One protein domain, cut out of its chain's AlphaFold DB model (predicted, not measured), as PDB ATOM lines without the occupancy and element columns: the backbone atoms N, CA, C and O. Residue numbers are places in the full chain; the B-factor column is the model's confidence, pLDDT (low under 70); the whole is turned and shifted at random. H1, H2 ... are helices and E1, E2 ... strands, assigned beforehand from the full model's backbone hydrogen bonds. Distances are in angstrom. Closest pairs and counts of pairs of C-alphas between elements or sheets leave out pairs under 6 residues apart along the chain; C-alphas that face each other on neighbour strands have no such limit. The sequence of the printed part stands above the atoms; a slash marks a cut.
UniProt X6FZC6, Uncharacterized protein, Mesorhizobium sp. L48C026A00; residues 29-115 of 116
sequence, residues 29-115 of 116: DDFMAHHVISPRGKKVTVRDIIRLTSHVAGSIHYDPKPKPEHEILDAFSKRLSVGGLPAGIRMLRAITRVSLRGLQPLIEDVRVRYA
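What this domain is: This is residues 29 to 115 of the 116 residues of an uncharacterized protein of Mesorhizobium sp. L48C026A00 (UniProt X6FZC6). The longest helix, H4, meets H3 near their ends in an L, and H2 packs crosswise on residues 88 to 95 of H4; beyond this small body, residues 100 to 115, with the last residues of H4 and all of H5, stick out as an arm. H1 and the short strand E1 lie on the side of H2's first residues. The 87 printed residues hold five named helices and one named strand, in the order H1, E1, H2, H3, H4, H5, mostly helix. The whole is loose, with a radius of gyration of the C-alphas of 15.2 A, and elongated, spanning 46 by 27 by 25 A.

Where its parts are: H4, residues 87 to 102, is 22.8 A long and begins at C-alpha 87 (-40.164, 43.768, 38.248). H5, residues 104 to 113, is 14.3 A long and ends at C-alpha 113 (-66.937, 45.020, 65.300). H3, residues 68 to 79, measures 17.2 A and H2, residues 46 to 55, 14.3 A. H1, residues 29 to 33, measures 6.2 A and E1, residues 35 to 37, 6.1 A.

How they stand to each other: With residues 88 to 95 alone, H4 touches H2 at a steep tilt of 61 degrees, opposite ways; the closest C-alphas, of Ile 50 and Leu 92, are 6.8 A apart. H3 and H4 touch, about perpendicular at 77 degrees, closest at the C-alphas of Ser 77 and Ala 87, 4.8 A. H2 and H3 only just touch, with 3 pairs of C-alphas within 8 A, closest at Leu 52 and His 70, 5.8 A. H1 touches H2, closest at the C-alphas of Met 32 and Arg 47, 5.0 A. E1 pairs with no named strand, but residues 44 to 45 pair with it, antiparallel. H4 and H5 meet only through their link. Every O i to N i+4 pair is within hydrogen-bond range in H1, H2, H4 and H5; in H3, 7 of 8 are.

The domain as a whole: The C-alphas farthest apart, of Arg 40 and Ala 115, are 49.5 A apart. The printed part has no cut. The link from H2 to H3 is long, 12 residues. The pLDDT is under 70 at residue 39, residues 53 to 74 and residues 76 to 77.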
ATOM      1  N   ASP A  29     -41.813  42.031  61.742       91.00
ATOM      2  CA  ASP A  29     -40.450  42.563  61.650       91.00
ATOM      3  C   ASP A  29     -39.523  41.645  60.849       91.00
ATOM      4  O   ASP A  29     -38.757  42.124  60.006       91.00
ATOM      5  N   ASP A  30     -39.669  40.332  61.026       89.94
ATOM      6  CA  ASP A  30     -38.912  39.323  60.287       89.94
ATOM      7  C   ASP A  30     -39.331  39.274  58.815       89.94
ATOM      8  O   ASP A  30     -38.477  39.186  57.930       89.94
ATOM      9  N   PHE A  31     -40.630  39.417  58.525       88.69
ATOM     10  CA  PHE A  31     -41.124  39.562  57.156       88.69
ATOM     11  C   PHE A  31     -40.548  40.817  56.489       88.69
ATOM     12  O   PHE A  31     -40.059  40.761  55.363       88.69
ATOM     13  N   MET A  32     -40.520  41.948  57.197       88.06
ATOM     14  CA  MET A  32     -39.961  43.198  56.680       88.06
ATOM     15  C   MET A  32     -38.445  43.119  56.452       88.06
ATOM     16  O   MET A  32     -37.929  43.786  55.552       88.06
ATOM     17  N   ALA A  33     -37.732  42.311  57.239       89.69
ATOM     18  CA  ALA A  33     -36.304  42.037  57.085       89.69
ATOM     19  C   ALA A  33     -35.994  40.911  56.077       89.69
ATOM     20  O   ALA A  33     -34.819  40.665  55.767       89.69
ATOM     21  N   HIS A  34     -37.023  40.233  55.555       87.19
ATOM     22  CA  HIS A  34     -36.865  39.086  54.672       87.19
ATOM     23  C   HIS A  34     -36.142  39.476  53.382       87.19
ATOM     24  O   HIS A  34     -36.452  40.488  52.749       87.19
ATOM     25  N   HIS A  35     -35.148  38.670  53.009       85.25
ATOM     26  CA  HIS A  35     -34.324  38.880  51.826       85.25
ATOM     27  C   HIS A  35     -35.071  38.447  50.570       85.25
ATOM     28  O   HIS A  35     -35.476  37.298  50.477       85.25
ATOM     29  N   VAL A  36     -35.184  39.342  49.592       78.75
ATOM     30  CA  VAL A  36     -35.912  39.063  48.348       78.75
ATOM     31  C   VAL A  36     -34.960  38.919  47.163       78.75
ATOM     32  O   VAL A  36     -35.128  38.037  46.328       78.75
ATOM     33  N   ILE A  37     -33.936  39.776  47.072       76.00
ATOM     34  CA  ILE A  37     -32.962  39.743  45.971       76.00
ATOM     35  C   ILE A  37     -31.632  40.376  46.367       76.00
ATOM     36  O   ILE A  37     -31.591  41.281  47.194       76.00
ATOM     37  N   SER A  38     -30.543  39.932  45.736       79.25
ATOM     38  CA  SER A  38     -29.214  40.539  45.864       79.25
ATOM     39  C   SER A  38     -28.658  41.100  44.541       79.25
ATOM     40  O   SER A  38     -27.725  40.519  43.975       79.25
ATOM     41  N   PRO A  39     -29.182  42.217  43.991       69.31
ATOM     42  CA  PRO A  39     -28.597  42.842  42.809       69.31
ATOM     43  C   PRO A  39     -27.173  43.326  43.106       69.31
ATOM     44  O   PRO A  39     -26.944  44.082  44.049       69.31
ATOM     45  N   ARG A  40     -26.201  42.901  42.284       73.50
ATOM     46  CA  ARG A  40     -24.774  43.270  42.421       73.50
ATOM     47  C   ARG A  40     -24.208  43.020  43.833       73.50
ATOM     48  O   ARG A  40     -23.398  43.799  44.321       73.50
ATOM     49  N   GLY A  41     -24.663  41.956  44.501       75.94
ATOM     50  CA  GLY A  41     -24.200  41.576  45.843       75.94
ATOM     51  C   GLY A  41     -24.815  42.379  46.993       75.94
ATOM     52  O   GLY A  41     -24.513  42.104  48.152       75.94
ATOM     53  N   LYS A  42     -25.700  43.343  46.713       77.44
ATOM     54  CA  LYS A  42     -26.398  44.092  47.756       77.44
ATOM     55  C   LYS A  42     -27.714  43.419  48.122       77.44
ATOM     56  O   LYS A  42     -28.605  43.357  47.287       77.44
ATOM     57  N   LYS A  43     -27.864  43.015  49.385       82.81
ATOM     58  CA  LYS A  43     -29.112  42.470  49.937       82.81
ATOM     59  C   LYS A  43     -30.244  43.506  49.860       82.81
ATOM     60  O   LYS A  43     -30.094  44.613  50.370       82.81
ATOM     61  N   VAL A  44     -31.368  43.125  49.263       82.00
ATOM     62  CA  VAL A  44     -32.612  43.907  49.194       82.00
ATOM     63  C   VAL A  44     -33.706  43.146  49.932       82.00
ATOM     64  O   VAL A  44     -33.942  41.963  49.671       82.00
ATOM     65  N   THR A  45     -34.367  43.828  50.860       88.94
ATOM     66  CA  THR A  45     -35.427  43.265  51.704       88.94
ATOM     67  C   THR A  45     -36.829  43.692  51.264       88.94
ATOM     68  O   THR A  45     -36.983  44.616  50.460       88.94
ATOM     69  N   VAL A  46     -37.871  43.067  51.826       86.44
ATOM     70  CA  VAL A  46     -39.275  43.508  51.672       86.44
ATOM     71  C   VAL A  46     -39.427  44.997  52.003       86.44
ATOM     72  O   VAL A  46     -40.045  45.745  51.243       86.44
ATOM     73  N   ARG A  47     -38.799  45.459  53.093       88.12
ATOM     74  CA  ARG A  47     -38.801  46.873  53.495       88.12
ATOM     75  C   ARG A  47     -38.220  47.790  52.419       88.12
ATOM     76  O   ARG A  47     -38.757  48.875  52.195       88.12
ATOM     77  N   ASP A  48     -37.142  47.371  51.768       84.00
ATOM     78  CA  ASP A  48     -36.473  48.167  50.735       84.00
ATOM     79  C   ASP A  48     -37.331  48.283  49.474       84.00
ATOM     80  O   ASP A  48     -37.402  49.352  48.873       84.00
ATOM     81  N   ILE A  49     -38.047  47.216  49.116       79.81
ATOM     82  CA  ILE A  49     -38.977  47.209  47.980       79.81
ATOM     83  C   ILE A  49     -40.145  48.156  48.240       79.81
ATOM     84  O   ILE A  49     -40.458  48.982  47.384       79.81
ATOM     85  N   ILE A  50     -40.747  48.086  49.434       80.44
ATOM     86  CA  ILE A  50     -41.818  49.007  49.832       80.44
ATOM     87  C   ILE A  50     -41.306  50.447  49.742       80.44
ATOM     88  O   ILE A  50     -41.886  51.252  49.017       80.44
ATOM     89  N   ARG A  51     -40.166  50.759  50.373       77.00
ATOM     90  CA  ARG A  51     -39.565  52.106  50.348       77.00
ATOM     91  C   ARG A  51     -39.260  52.601  48.940       77.00
ATOM     92  O   ARG A  51     -39.551  53.753  48.636       77.00
ATOM     93  N   LEU A  52     -38.698  51.750  48.085       72.44
ATOM     94  CA  LEU A  52     -38.446  52.073  46.686       72.44
ATOM     95  C   LEU A  52     -39.743  52.462  45.979       72.44
ATOM     96  O   LEU A  52     -39.799  53.489  45.311       72.44
ATOM     97  N   THR A  53     -40.788  51.648  46.111       67.50
ATOM     98  CA  THR A  53     -42.059  51.922  45.434       67.50
ATOM     99  C   THR A  53     -42.737  53.179  45.969       67.50
ATOM    100  O   THR A  53     -43.218  53.996  45.183       67.50
ATOM    101  N   SER A  54     -42.679  53.403  47.285       67.81
ATOM    102  CA  SER A  54     -43.197  54.610  47.929       67.81
ATOM    103  C   SER A  54     -42.473  55.885  47.489       67.81
ATOM    104  O   SER A  54     -43.147  56.897  47.298       67.81
ATOM    105  N   HIS A  55     -41.144  55.833  47.320       64.06
ATOM    106  CA  HIS A  55     -40.310  57.012  47.054       64.06
ATOM    107  C   HIS A  55     -39.998  57.274  45.572       64.06
ATOM    108  O   HIS A  55     -39.844  58.422  45.167       64.06
ATOM    109  N   VAL A  56     -39.866  56.225  44.756       60.94
ATOM    110  CA  VAL A  56     -39.314  56.321  43.389       60.94
ATOM    111  C   VAL A  56     -40.331  55.957  42.319       60.94
ATOM    112  O   VAL A  56     -40.429  56.653  41.314       60.94
ATOM    113  N   ALA A  57     -41.149  54.925  42.541       57.00
ATOM    114  CA  ALA A  57     -42.192  54.534  41.585       57.00
ATOM    115  C   ALA A  57     -43.453  55.425  41.656       57.00
ATOM    116  O   ALA A  57     -44.459  55.119  41.021       57.00
ATOM    117  N   GLY A  58     -43.402  56.518  42.429       54.00
ATOM    118  CA  GLY A  58     -44.467  57.514  42.517       54.00
ATOM    119  C   GLY A  58     -45.663  57.110  43.381       54.00
ATOM    120  O   GLY A  58     -46.717  57.715  43.231       54.00
ATOM    121  N   SER A  59     -45.548  56.111  44.272       52.75
ATOM    122  CA  SER A  59     -46.743  55.614  44.966       52.75
ATOM    123  C   SER A  59     -47.366  56.589  45.968       52.75
ATOM    124  O   SER A  59     -48.583  56.568  46.048       52.75
ATOM    125  N   ILE A  60     -46.634  57.443  46.699       51.81
ATOM    126  CA  ILE A  60     -47.250  58.497  47.553       51.81
ATOM    127  C   ILE A  60     -46.314  59.715  47.728       51.81
ATOM    128  O   ILE A  60     -46.785  60.844  47.843       51.81
ATOM    129  N   HIS A  61     -44.985  59.523  47.694       52.47
ATOM    130  CA  HIS A  61     -44.001  60.589  47.918       52.47
ATOM    131  C   HIS A  61     -42.885  60.534  46.872       52.47
ATOM    132  O   HIS A  61     -41.878  59.871  47.084       52.47
ATOM    133  N   TYR A  62     -43.052  61.212  45.737       57.19
ATOM    134  CA  TYR A  62     -41.972  61.337  44.757       57.19
ATOM    135  C   TYR A  62     -40.776  62.089  45.369       57.19
ATOM    136  O   TYR A  62     -40.903  63.259  45.732       57.19
ATOM    137  N   ASP A  63     -39.628  61.418  45.480       61.56
ATOM    138  CA  ASP A  63     -38.363  62.020  45.906       61.56
ATOM    139  C   ASP A  63     -37.485  62.315  44.674       61.56
ATOM    140  O   ASP A  63     -37.041  61.377  44.005       61.56
ATOM    141  N   PRO A  64     -37.204  63.592  44.352       62.34
ATOM    142  CA  PRO A  64     -36.354  63.957  43.221       62.34
ATOM    143  C   PRO A  64     -34.864  63.635  43.436       62.34
ATOM    144  O   PRO A  64     -34.081  63.773  42.497       62.34
ATOM    145  N   LYS A  65     -34.443  63.229  44.644       67.56
ATOM    146  CA  LYS A  65     -33.062  62.832  44.967       67.56
ATOM    147  C   LYS A  65     -33.031  61.468  45.665       67.56
ATOM    148  O   LYS A  65     -32.622  61.370  46.825       67.56
ATOM    149  N   PRO A  66     -33.437  60.395  44.968       66.50
ATOM    150  CA  PRO A  66     -33.486  59.076  45.566       66.50
ATOM    151  C   PRO A  66     -32.088  58.620  45.996       66.50
ATOM    152  O   PRO A  66     -31.077  58.937  45.371       66.50
ATOM    153  N   LYS A  67     -32.019  57.830  47.072       68.75
ATOM    154  CA  LYS A  67     -30.762  57.193  47.485       68.75
ATOM    155  C   LYS A  67     -30.190  56.358  46.322       68.75
ATOM    156  O   LYS A  67     -30.980  55.716  45.627       68.75
ATOM    157  N   PRO A  68     -28.855  56.237  46.169       69.06
ATOM    158  CA  PRO A  68     -28.226  55.488  45.060       69.06
ATOM    159  C   PRO A  68     -28.721  54.037  44.925       69.06
ATOM    160  O   PRO A  68     -28.765  53.423  43.865       69.06
ATOM    161  N   GLU A  69     -29.127  53.480  46.055       66.06
ATOM    162  CA  GLU A  69     -29.678  52.144  46.235       66.06
ATOM    163  C   GLU A  69     -30.998  51.953  45.482       66.06
ATOM    164  O   GLU A  69     -31.269  50.881  44.943       66.06
ATOM    165  N   HIS A  70     -31.803  53.013  45.427       67.38
ATOM    166  CA  HIS A  70     -33.074  53.028  44.730       67.38
ATOM    167  C   HIS A  70     -32.895  53.181  43.215       67.38
ATOM    168  O   HIS A  70     -33.665  52.594  42.460       67.38
ATOM    169  N   GLU A  71     -31.860  53.890  42.756       69.12
ATOM    170  CA  GLU A  71     -31.550  54.012  41.322       69.12
ATOM    171  C   GLU A  71     -31.212  52.655  40.697       69.12
ATOM    172  O   GLU A  71     -31.631  52.353  39.581       69.12
ATOM    173  N   ILE A  72     -30.498  51.795  41.433       68.56
ATOM    174  CA  ILE A  72     -30.160  50.438  40.976       68.56
ATOM    175  C   ILE A  72     -31.431  49.605  40.774       68.56
ATOM    176  O   ILE A  72     -31.558  48.892  39.775       68.56
ATOM    177  N   LEU A  73     -32.374  49.692  41.711       65.06
ATOM    178  CA  LEU A  73     -33.635  48.956  41.650       65.06
ATOM    179  C   LEU A  73     -34.609  49.524  40.604       65.06
ATOM    180  O   LEU A  73     -35.319  48.749  39.957       65.06
ATOM    181  N   ASP A  74     -34.630  50.841  40.397       69.81
ATOM    182  CA  ASP A  74     -35.389  51.488  39.320       69.81
ATOM    183  C   ASP A  74     -34.839  51.089  37.941       69.81
ATOM    184  O   ASP A  74     -35.579  50.615  37.075       69.81
ATOM    185  N   ALA A  75     -33.516  51.152  37.763       71.81
ATOM    186  CA  ALA A  75     -32.854  50.705  36.541       71.81
ATOM    187  C   ALA A  75     -33.111  49.216  36.256       71.81
ATOM    188  O   ALA A  75     -33.298  48.827  35.102       71.81
ATOM    189  N   PHE A  76     -33.146  48.377  37.295       69.75
ATOM    190  CA  PHE A  76     -33.506  46.968  37.166       69.75
ATOM    191  C   PHE A  76     -34.980  46.786  36.771       69.75
ATOM    192  O   PHE A  76     -35.279  46.044  35.836       69.75
ATOM    193  N   SER A  77     -35.894  47.518  37.413       66.88
ATOM    194  CA  SER A  77     -37.336  47.450  37.136       66.88
ATOM    195  C   SER A  77     -37.698  47.905  35.722       66.88
ATOM    196  O   SER A  77     -38.617  47.350  35.128       66.88
ATOM    197  N   LYS A  78     -36.957  48.863  35.154       72.69
ATOM    198  CA  LYS A  78     -37.120  49.310  33.759       72.69
ATOM    199  C   LYS A  78     -36.620  48.295  32.729       72.69
ATOM    200  O   LYS A  78     -37.061  48.325  31.586       72.69
ATOM    201  N   ARG A  79     -35.687  47.416  33.106       74.50
ATOM    202  CA  ARG A  79     -35.065  46.434  32.200       74.50
ATOM    203  C   ARG A  79     -35.752  45.077  32.214       74.50
ATOM    204  O   ARG A  79     -35.664  44.353  31.229       74.50
ATOM    205  N   LEU A  80     -36.401  44.725  33.322       71.44
ATOM    206  CA  LEU A  80     -37.051  43.437  33.496       71.44
ATOM    207  C   LEU A  80     -38.551  43.633  33.721       71.44
ATOM    208  O   LEU A  80     -38.973  44.188  34.736       71.44
ATOM    209  N   SER A  81     -39.354  43.114  32.797       70.38
ATOM    210  CA  SER A  81     -40.791  42.953  32.977       70.38
ATOM    211  C   SER A  81     -41.150  41.474  32.935       70.38
ATOM    212  O   SER A  81     -40.540  40.684  32.215       70.38
ATOM    213  N   VAL A  82     -42.135  41.075  33.734       70.56
ATOM    214  CA  VAL A  82     -42.670  39.714  33.681       70.56
ATOM    215  C   VAL A  82     -44.184  39.769  33.798       70.56
ATOM    216  O   VAL A  82     -44.718  40.455  34.668       70.56
ATOM    217  N   GLY A  83     -44.881  39.073  32.896       70.31
ATOM    218  CA  GLY A  83     -46.343  39.145  32.811       70.31
ATOM    219  C   GLY A  83     -46.858  40.562  32.522       70.31
ATOM    220  O   GLY A  83     -47.905  40.938  33.037       70.31
ATOM    221  N   GLY A  84     -46.095  41.369  31.773       77.19
ATOM    222  CA  GLY A  84     -46.444  42.754  31.429       77.19
ATOM    223  C   GLY A  84     -46.201  43.788  32.535       77.19
ATOM    224  O   GLY A  84     -46.419  44.973  32.306       77.19
ATOM    225  N   LEU A  85     -45.724  43.375  33.716       73.00
ATOM    226  CA  LEU A  85     -45.442  44.277  34.835       73.00
ATOM    227  C   LEU A  85     -43.932  44.481  35.026       73.00
ATOM    228  O   LEU A  85     -43.192  43.492  34.993       73.00
ATOM    229  N   PRO A  86     -43.464  45.718  35.289       77.75
ATOM    230  CA  PRO A  86     -42.101  45.968  35.759       77.75
ATOM    231  C   PRO A  86     -41.790  45.156  37.021       77.75
ATOM    232  O   PRO A  86     -42.659  44.998  37.886       77.75
ATOM    233  N   ALA A  87     -40.555  44.669  37.160       74.12
ATOM    234  CA  ALA A  87     -40.164  43.768  38.248       74.12
ATOM    235  C   ALA A  87     -40.526  44.301  39.649       74.12
ATOM    236  O   ALA A  87     -41.136  43.575  40.434       74.12
ATOM    237  N   GLY A  88     -40.243  45.578  39.936       72.69
ATOM    238  CA  GLY A  88     -40.594  46.203  41.216       72.69
ATOM    239  C   GLY A  88     -42.102  46.230  41.501       72.69
ATOM    240  O   GLY A  88     -42.523  45.916  42.612       72.69
ATOM    241  N   ILE A  89     -42.935  46.517  40.493       76.69
ATOM    242  CA  ILE A  89     -44.405  46.520  40.629       76.69
ATOM    243  C   ILE A  89     -44.932  45.106  40.874       76.69
ATOM    244  O   ILE A  89     -45.814  44.892  41.707       76.69
ATOM    245  N   ARG A  90     -44.366  44.119  40.176       78.31
ATOM    246  CA  ARG A  90     -44.722  42.715  40.377       78.31
ATOM    247  C   ARG A  90     -44.402  42.248  41.802       78.31
ATOM    248  O   ARG A  90     -45.224  41.574  42.416       78.31
ATOM    249  N   MET A  91     -43.258  42.656  42.346       79.06
ATOM    250  CA  MET A  91     -42.869  42.357  43.728       79.06
ATOM    251  C   MET A  91     -43.779  43.046  44.745       79.06
ATOM    252  O   MET A  91     -44.212  42.407  45.699       79.06
ATOM    253  N   LEU A  92     -44.145  44.311  44.515       79.62
ATOM    254  CA  LEU A  92     -45.098  45.008  45.378       79.62
ATOM    255  C   LEU A  92     -46.449  44.289  45.420       79.62
ATOM    256  O   LEU A  92     -47.014  44.099  46.492       79.62
ATOM    257  N   ARG A  93     -46.941  43.814  44.270       83.44
ATOM    258  CA  ARG A  93     -48.174  43.017  44.207       83.44
ATOM    259  C   ARG A  93     -48.081  41.742  45.052       83.44
ATOM    260  O   ARG A  93     -49.045  41.409  45.740       83.44
ATOM    261  N   ALA A  94     -46.946  41.044  45.008       83.94
ATOM    262  CA  ALA A  94     -46.703  39.848  45.811       83.94
ATOM    263  C   ALA A  94     -46.715  40.166  47.317       83.94
ATOM    264  O   ALA A  94     -47.448  39.525  48.071       83.94
ATOM    265  N   ILE A  95     -45.994  41.216  47.727       84.94
ATOM    266  CA  ILE A  95     -45.964  41.711  49.112       84.94
ATOM    267  C   ILE A  95     -47.381  42.042  49.587       84.94
ATOM    268  O   ILE A  95     -47.800  41.551  50.628       84.94
ATOM    269  N   THR A  96     -48.158  42.797  48.804       84.56
ATOM    270  CA  THR A  96     -49.541  43.149  49.155       84.56
ATOM    271  C   THR A  96     -50.411  41.915  49.377       84.56
ATOM    272  O   THR A  96     -51.158  41.871  50.352       84.56
ATOM    273  N   ARG A  97     -50.314  40.886  48.522       87.69
ATOM    274  CA  ARG A  97     -51.092  39.648  48.710       87.69
ATOM    275  C   ARG A  97     -50.724  38.929  50.006       87.69
ATOM    276  O   ARG A  97     -51.622  38.481  50.714       87.69
ATOM    277  N   VAL A  98     -49.434  38.816  50.319       86.19
ATOM    278  CA  VAL A  98     -48.965  38.156  51.548       86.19
ATOM    279  C   VAL A  98     -49.372  38.954  52.784       86.19
ATOM    280  O   VAL A  98     -49.928  38.376  53.714       86.19
ATOM    281  N   SER A  99     -49.202  40.278  52.762       86.38
ATOM    282  CA  SER A  99     -49.613  41.162  53.855       86.38
ATOM    283  C   SER A  99     -51.116  41.091  54.118       86.38
ATOM    284  O   SER A  99     -51.522  40.931  55.265       86.38
ATOM    285  N   LEU A 100     -51.956  41.151  53.076       87.50
ATOM    286  CA  LEU A 100     -53.411  41.049  53.237       87.50
ATOM    287  C   LEU A 100     -53.827  39.704  53.838       87.50
ATOM    288  O   LEU A 100     -54.661  39.675  54.735       87.50
ATOM    289  N   ARG A 101     -53.206  38.601  53.402       88.12
ATOM    290  CA  ARG A 101     -53.458  37.275  53.985       88.12
ATOM    291  C   ARG A 101     -53.024  37.195  55.447       88.12
ATOM    292  O   ARG A 101     -53.768  36.666  56.264       88.12
ATOM    293  N   GLY A 102     -51.848  37.725  55.782       84.75
ATOM    294  CA  GLY A 102     -51.366  37.769  57.165       84.75
ATOM    295  C   GLY A 102     -52.263  38.613  58.076       84.75
ATOM    296  O   GLY A 102     -52.448  38.280  59.243       84.75
ATOM    297  N   LEU A 103     -52.873  39.668  57.528       88.88
ATOM    298  CA  LEU A 103     -53.798  40.553  58.237       88.88
ATOM    299  C   LEU A 103     -55.251  40.064  58.233       88.88
ATOM    300  O   LEU A 103     -56.085  40.708  58.867       88.88
ATOM    301  N   GLN A 104     -55.574  38.945  57.573       91.81
ATOM    302  CA  GLN A 104     -56.953  38.461  57.459       91.81
ATOM    303  C   GLN A 104     -57.676  38.364  58.814       91.81
ATOM    304  O   GLN A 104     -58.795  38.865  58.896       91.81
ATOM    305  N   PRO A 105     -57.070  37.828  59.898       91.00
ATOM    306  CA  PRO A 105     -57.745  37.762  61.195       91.00
ATOM    307  C   PRO A 105     -58.142  39.140  61.740       91.00
ATOM    308  O   PRO A 105     -59.233  39.298  62.276       91.00
ATOM    309  N   LEU A 106     -57.281  40.148  61.561       89.12
ATOM    310  CA  LEU A 106     -57.561  41.523  61.975       89.12
ATOM    311  C   LEU A 106     -58.640  42.164  61.095       89.12
ATOM    312  O   LEU A 106     -59.515  42.855  61.606       89.12
ATOM    313  N   ILE A 107     -58.586  41.929  59.781       89.56
ATOM    314  CA  ILE A 107     -59.598  42.418  58.838       89.56
ATOM    315  C   ILE A 107     -60.983  41.903  59.246       89.56
ATOM    316  O   ILE A 107     -61.927  42.692  59.288       89.56
ATOM    317  N   GLU A 108     -61.101  40.619  59.593       94.62
ATOM    318  CA  GLU A 108     -62.392  40.060  60.003       94.62
ATOM    319  C   GLU A 108     -62.846  40.524  61.381       94.62
ATOM    320  O   GLU A 108     -64.027  40.826  61.543       94.62
ATOM    321  N   ASP A 109     -61.936  40.672  62.344       94.88
ATOM    322  CA  ASP A 109     -62.265  41.263  63.646       94.88
ATOM    323  C   ASP A 109     -62.839  42.683  63.490       94.88
ATOM    324  O   ASP A 109     -63.899  42.991  64.037       94.88
ATOM    325  N   VAL A 110     -62.207  43.526  62.667       94.81
ATOM    326  CA  VAL A 110     -62.702  44.877  62.364       94.81
ATOM    327  C   VAL A 110     -64.067  44.822  61.672       94.81
ATOM    328  O   VAL A 110     -64.974  45.556  62.063       94.81
ATOM    329  N   ARG A 111     -64.262  43.944  60.679       94.00
ATOM    330  CA  ARG A 111     -65.564  43.816  59.999       94.00
ATOM    331  C   ARG A 111     -66.683  43.409  60.945       94.00
ATOM    332  O   ARG A 111     -67.775  43.946  60.826       94.00
ATOM    333  N   VAL A 112     -66.424  42.490  61.876       95.50
ATOM    334  CA  VAL A 112     -67.421  42.061  62.867       95.50
ATOM    335  C   VAL A 112     -67.752  43.194  63.839       95.50
ATOM    336  O   VAL A 112     -68.922  43.420  64.129       95.50
ATOM    337  N   ARG A 113     -66.744  43.931  64.324       94.12
ATOM    338  CA  ARG A 113     -66.937  45.020  65.300       94.12
ATOM    339  C   ARG A 113     -67.676  46.231  64.744       94.12
ATOM    340  O   ARG A 113     -68.327  46.935  65.509       94.12
ATOM    341  N   TYR A 114     -67.529  46.488  63.449       92.50
ATOM    342  CA  TYR A 114     -68.030  47.698  62.797       92.50
ATOM    343  C   TYR A 114     -68.976  47.392  61.627       92.50
ATOM    344  O   TYR A 114     -69.113  48.219  60.723       92.50
ATOM    345  N   ALA A 115     -69.606  46.212  61.612       77.94
ATOM    346  CA  ALA A 115     -70.670  45.918  60.658       77.94
ATOM    347  C   ALA A 115     -71.833  46.915  60.863       77.94
ATOM    348  O   ALA A 115     -72.203  47.151  62.017       77.94
TER     349      ALA A 115